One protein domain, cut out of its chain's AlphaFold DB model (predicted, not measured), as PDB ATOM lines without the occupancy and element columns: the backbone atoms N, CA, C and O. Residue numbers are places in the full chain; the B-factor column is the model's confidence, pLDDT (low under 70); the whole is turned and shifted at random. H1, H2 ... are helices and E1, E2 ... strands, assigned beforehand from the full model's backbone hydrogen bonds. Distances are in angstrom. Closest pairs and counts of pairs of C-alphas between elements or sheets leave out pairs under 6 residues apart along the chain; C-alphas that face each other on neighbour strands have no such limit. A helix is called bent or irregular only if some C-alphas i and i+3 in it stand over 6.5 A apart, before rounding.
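AT A GLANCE: This is residues 142 to 151 and 173 to 203 of the 263 residues of an uncharacterized protein of Mesorhizobium sp. 113-3-3 (UniProt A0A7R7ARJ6). A two-stranded antiparallel hairpin, E1 and E2, and a helix, H1, stand nearly end to end and make the longest axis, while a separate stretch, residues 142 to 151, runs crosswise beside H1. The hairpin is a narrow ribbon reaching away from the helix, its turn at residues 193 and 194 at the far end; the arrangement is loosely formed. The printed part has 41 residues with one named helix and two named strands, in the order H1, E1, E2, and its class is mixed, helices and strands. The sheet has the order E1 - E2. The whole is loose, with a radius of gyration of the C-alphas of 12.4 A, and flat, spanning 38 by 25 by 14 A.

HOW THE PARTS SIT: Begin with the sheet, where E1, residues 186 to 192, and E2, residues 195 to 200, form a hairpin. They are antiparallel neighbours, with 149 degrees between their N-to-C directions. Look across the pair for C-alphas that face each other: 186 and 200 are 4.3 A apart, and 191 and 196 are also 4.3 A apart. Within hydrogen-bond range you will find N 197 and O 190, at 2.7 A, and N 187 and O 199, at 2.8 A. Now go outward to H1, residues 173 to 184, joined to E1 by a tight link of 1 residue. Its closest C-alphas to E2 are those of Met 184 and Gly 200, 6.1 A apart, the one pair within 8 A; the centres of H1 and E2 are 20.0 A apart. In H1 every O i to N i+4 pair is within hydrogen-bond range.

IN THESE COORDINATES: Find C-alpha 186 at (162.181, 174.396, 215.040); from there E1 runs 17.0 A to C-alpha 192. A tight link of 2 residues leads to E2, which runs 15.9 A from C-alpha 195 to C-alpha 200 at (165.697, 176.789, 215.820). For H1, look at C-alpha 173 at (149.012, 181.477, 203.932); the helix runs 16.0 A to C-alpha 184 and is not bent. Residues 142 to 151 hold no named helix and no named strand.

THE WHOLE: The two C-alphas farthest apart are those of Ala 173 and Cys 193, 38.6 A. Residues 152 to 172 are cut out and not printed; across this cut, C-alphas 151 and 173 are 19.1 A apart. Neither the link from H1 to E1 nor that from E1 to E2 is long. In the B-factor column the mean pLDDT of the printed part is 76.8; look for the values under 70 at residues 146 to 151 and residue 203.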
ATOM      1  N   ILE A 142     145.272 176.998 213.333       75.44
ATOM      2  CA  ILE A 142     145.509 176.857 211.888       75.44
ATOM      3  C   ILE A 142     146.857 176.173 211.679       75.44
ATOM      4  O   ILE A 142     147.894 176.704 212.082       75.44
ATOM      5  N   ARG A 143     146.834 175.014 211.012       74.88
ATOM      6  CA  ARG A 143     148.041 174.301 210.593       74.88
ATOM      7  C   ARG A 143     148.624 174.954 209.344       74.88
ATOM      8  O   ARG A 143     147.952 175.052 208.319       74.88
ATOM      9  N   LEU A 144     149.877 175.377 209.443       73.81
ATOM     10  CA  LEU A 144     150.649 175.883 208.316       73.81
ATOM     11  C   LEU A 144     151.258 174.736 207.485       73.81
ATOM     12  O   LEU A 144     151.423 173.616 207.980       73.81
ATOM     13  N   GLN A 145     151.556 175.004 206.215       73.81
ATOM     14  CA  GLN A 145     152.152 174.030 205.291       73.81
ATOM     15  C   GLN A 145     153.658 173.858 205.567       73.81
ATOM     16  O   GLN A 145     154.284 174.736 206.158       73.81
ATOM     17  N   ASN A 146     154.243 172.727 205.158       66.50
ATOM     18  CA  ASN A 146     155.675 172.460 205.336       66.50
ATOM     19  C   ASN A 146     156.514 173.316 204.365       66.50
ATOM     20  O   ASN A 146     156.094 173.512 203.229       66.50
ATOM     21  N   ALA A 147     157.663 173.825 204.813       61.25
ATOM     22  CA  ALA A 147     158.441 174.867 204.131       61.25
ATOM     23  C   ALA A 147     159.871 174.421 203.744       61.25
ATOM     24  O   ALA A 147     160.761 175.256 203.616       61.25
ATOM     25  N   LEU A 148     160.129 173.112 203.635       58.53
ATOM     26  CA  LEU A 148     161.486 172.542 203.548       58.53
ATOM     27  C   LEU A 148     162.047 172.318 202.126       58.53
ATOM     28  O   LEU A 148     163.033 171.598 201.991       58.53
ATOM     29  N   ASP A 149     161.515 172.978 201.095       54.91
ATOM     30  CA  ASP A 149     161.994 172.820 199.712       54.91
ATOM     31  C   ASP A 149     162.729 174.079 199.202       54.91
ATOM     32  O   ASP A 149     162.216 175.188 199.327       54.91
ATOM     33  N   ASP A 150     163.918 173.867 198.617       56.69
ATOM     34  CA  ASP A 150     164.802 174.808 197.898       56.69
ATOM     35  C   ASP A 150     165.260 176.098 198.613       56.69
ATOM     36  O   ASP A 150     164.473 176.960 198.997       56.69
ATOM     37  N   ASN A 151     166.583 176.328 198.705       57.47
ATOM     38  CA  ASN A 151     167.081 177.647 199.120       57.47
ATOM     39  C   ASN A 151     168.423 178.064 198.486       57.47
ATOM     40  O   ASN A 151     169.500 177.639 198.905       57.47
ATOM     41  N   ALA A 173     148.723 182.299 202.756       82.12
ATOM     42  CA  ALA A 173     149.012 181.477 203.932       82.12
ATOM     43  C   ALA A 173     150.316 180.673 203.773       82.12
ATOM     44  O   ALA A 173     151.018 180.473 204.761       82.12
ATOM     45  N   GLN A 174     150.655 180.269 202.542       79.31
ATOM     46  CA  GLN A 174     151.925 179.612 202.239       79.31
ATOM     47  C   GLN A 174     153.104 180.546 202.490       79.31
ATOM     48  O   GLN A 174     153.969 180.231 203.291       79.31
ATOM     49  N   GLN A 175     153.084 181.738 201.886       81.19
ATOM     50  CA  GLN A 175     154.159 182.720 202.043       81.19
ATOM     51  C   GLN A 175     154.364 183.103 203.510       81.19
ATOM     52  O   GLN A 175     155.493 183.284 203.960       81.19
ATOM     53  N   LEU A 176     153.274 183.208 204.273       83.56
ATOM     54  CA  LEU A 176     153.352 183.431 205.709       83.56
ATOM     55  C   LEU A 176     153.940 182.221 206.451       83.56
ATOM     56  O   LEU A 176     154.742 182.425 207.359       83.56
ATOM     57  N   SER A 177     153.585 180.992 206.065       78.19
ATOM     58  CA  SER A 177     154.212 179.775 206.598       78.19
ATOM     59  C   SER A 177     155.720 179.787 206.391       78.19
ATOM     60  O   SER A 177     156.468 179.689 207.363       78.19
ATOM     61  N   ASP A 178     156.151 180.005 205.150       79.75
ATOM     62  CA  ASP A 178     157.561 180.024 204.769       79.75
ATOM     63  C   ASP A 178     158.319 181.095 205.560       79.75
ATOM     64  O   ASP A 178     159.378 180.826 206.123       79.75
ATOM     65  N   CYS A 179     157.743 182.296 205.704       82.12
ATOM     66  CA  CYS A 179     158.345 183.371 206.495       82.12
ATOM     67  C   CYS A 179     158.482 183.008 207.982       82.12
ATOM     68  O   CYS A 179     159.511 183.290 208.600       82.12
ATOM     69  N   LEU A 180     157.448 182.407 208.579       81.00
ATOM     70  CA  LEU A 180     157.460 182.040 209.996       81.00
ATOM     71  C   LEU A 180     158.435 180.899 210.267       81.00
ATOM     72  O   LEU A 180     159.187 180.959 211.242       81.00
ATOM     73  N   PHE A 181     158.441 179.890 209.401       78.56
ATOM     74  CA  PHE A 181     159.350 178.761 209.508       78.56
ATOM     75  C   PHE A 181     160.803 179.202 209.298       78.56
ATOM     76  O   PHE A 181     161.651 178.892 210.126       78.56
ATOM     77  N   ALA A 182     161.093 180.017 208.280       79.81
ATOM     78  CA  ALA A 182     162.448 180.507 208.029       79.81
ATOM     79  C   ALA A 182     163.010 181.359 209.183       79.81
ATOM     80  O   ALA A 182     164.202 181.296 209.468       79.81
ATOM     81  N   GLY A 183     162.175 182.151 209.869       77.69
ATOM     82  CA  GLY A 183     162.624 182.980 210.993       77.69
ATOM     83  C   GLY A 183     162.681 182.251 212.340       77.69
ATOM     84  O   GLY A 183     163.547 182.532 213.171       77.69
ATOM     85  N   MET A 184     161.728 181.353 212.601       79.56
ATOM     86  CA  MET A 184     161.460 180.823 213.949       79.56
ATOM     87  C   MET A 184     161.103 179.332 213.977       79.56
ATOM     88  O   MET A 184     160.721 178.824 215.030       79.56
ATOM     89  N   GLY A 185     161.202 178.634 212.847       78.38
ATOM     90  CA  GLY A 185     160.962 177.200 212.764       78.38
ATOM     91  C   GLY A 185     161.915 176.423 213.666       78.38
ATOM     92  O   GLY A 185     163.088 176.781 213.796       78.38
ATOM     93  N   ILE A 186     161.392 175.371 214.289       80.12
ATOM     94  CA  ILE A 186     162.181 174.396 215.040       80.12
ATOM     95  C   ILE A 186     162.492 173.252 214.079       80.12
ATOM     96  O   ILE A 186     161.579 172.641 213.524       80.12
ATOM     97  N   THR A 187     163.774 172.995 213.858       81.56
ATOM     98  CA  THR A 187     164.279 171.977 212.930       81.56
ATOM     99  C   THR A 187     164.640 170.671 213.623       81.56
ATOM    100  O   THR A 187     164.824 169.655 212.957       81.56
ATOM    101  N   GLY A 188     164.721 170.673 214.952       80.88
ATOM    102  CA  GLY A 188     165.004 169.484 215.741       80.88
ATOM    103  C   GLY A 188     165.135 169.798 217.222       80.88
ATOM    104  O   GLY A 188     164.720 170.855 217.694       80.88
ATOM    105  N   GLU A 189     165.749 168.877 217.948       84.06
ATOM    106  CA  GLU A 189     165.978 168.974 219.384       84.06
ATOM    107  C   GLU A 189     167.436 168.620 219.701       84.06
ATOM    108  O   GLU A 189     168.080 167.845 218.994       84.06
ATOM    109  N   THR A 190     167.964 169.202 220.770       82.62
ATOM    110  CA  THR A 190     169.260 168.869 221.365       82.62
ATOM    111  C   THR A 190     169.090 168.688 222.869       82.62
ATOM    112  O   THR A 190     168.050 169.034 223.414       82.62
ATOM    113  N   SER A 191     170.083 168.146 223.563       84.00
ATOM    114  CA  SER A 191     170.016 167.909 225.009       84.00
ATOM    115  C   SER A 191     171.265 168.425 225.709       84.00
ATOM    116  O   SER A 191     172.369 168.252 225.191       84.00
ATOM    117  N   ASN A 192     171.102 168.998 226.899       83.75
ATOM    118  CA  ASN A 192     172.194 169.383 227.795       83.75
ATOM    119  C   ASN A 192     172.020 168.745 229.191       83.75
ATOM    120  O   ASN A 192     171.169 167.879 229.387       83.75
ATOM    121  N   CYS A 193     172.821 169.183 230.168       83.44
ATOM    122  CA  CYS A 193     172.787 168.685 231.546       83.44
ATOM    123  C   CYS A 193     171.482 168.973 232.313       83.44
ATOM    124  O   CYS A 193     171.296 168.427 233.398       83.44
ATOM    125  N   VAL A 194     170.580 169.800 231.770       82.06
ATOM    126  CA  VAL A 194     169.324 170.192 232.426       82.06
ATOM    127  C   VAL A 194     168.058 169.891 231.619       82.06
ATOM    128  O   VAL A 194     166.964 170.081 232.144       82.06
ATOM    129  N   GLY A 195     168.167 169.391 230.385       83.50
ATOM    130  CA  GLY A 195     167.009 168.936 229.617       83.50
ATOM    131  C   GLY A 195     167.174 168.986 228.100       83.50
ATOM    132  O   GLY A 195     168.271 169.162 227.565       83.50
ATOM    133  N   THR A 196     166.047 168.815 227.412       83.25
ATOM    134  CA  THR A 196     165.938 168.897 225.951       83.25
ATOM    135  C   THR A 196     165.591 170.323 225.527       83.25
ATOM    136  O   THR A 196     164.686 170.941 226.083       83.25
ATOM    137  N   LEU A 197     166.299 170.840 224.524       83.38
ATOM    138  CA  LEU A 197     166.174 172.192 223.993       83.38
ATOM    139  C   LEU A 197     165.836 172.143 222.494       83.38
ATOM    140  O   LEU A 197     166.399 171.321 221.768       83.38
ATOM    141  N   PRO A 198     164.964 173.032 221.991       82.12
ATOM    142  CA  PRO A 198     164.657 173.100 220.571       82.12
ATOM    143  C   PRO A 198     165.825 173.699 219.775       82.12
ATOM    144  O   PRO A 198     166.414 174.714 220.155       82.12
ATOM    145  N   LEU A 199     166.118 173.111 218.617       79.62
ATOM    146  CA  LEU A 199     167.020 173.675 217.614       79.62
ATOM    147  C   LEU A 199     166.205 174.524 216.641       79.62
ATOM    148  O   LEU A 199     165.401 174.004 215.874       79.62
ATOM    149  N   GLY A 200     166.380 175.844 216.702       78.75
ATOM    150  CA  GLY A 200     165.697 176.789 215.820       78.75
ATOM    151  C   GLY A 200     166.498 177.133 214.561       78.75
ATOM    152  O   GLY A 200     167.722 177.033 214.549       78.75
ATOM    153  N   MET A 201     165.814 177.644 213.533       74.94
ATOM    154  CA  MET A 201     166.431 178.205 212.316       74.94
ATOM    155  C   MET A 201     167.330 179.426 212.585       74.94
ATOM    156  O   MET A 201     168.233 179.720 211.805       74.94
ATOM    157  N   THR A 202     167.109 180.132 213.697       75.75
ATOM    158  CA  THR A 202     167.929 181.273 214.128       75.75
ATOM    159  C   THR A 202     168.777 180.873 215.332       75.75
ATOM    160  O   THR A 202     168.235 180.407 216.337       75.75
ATOM    161  N   LEU A 203     170.093 181.108 215.256       68.81
ATOM    162  CA  LEU A 203     171.021 180.875 216.366       68.81
ATOM    163  C   LEU A 203     170.632 181.713 217.588       68.81
ATOM    164  O   LEU A 203     170.367 182.912 217.483       68.81
TER     165      LEU A 203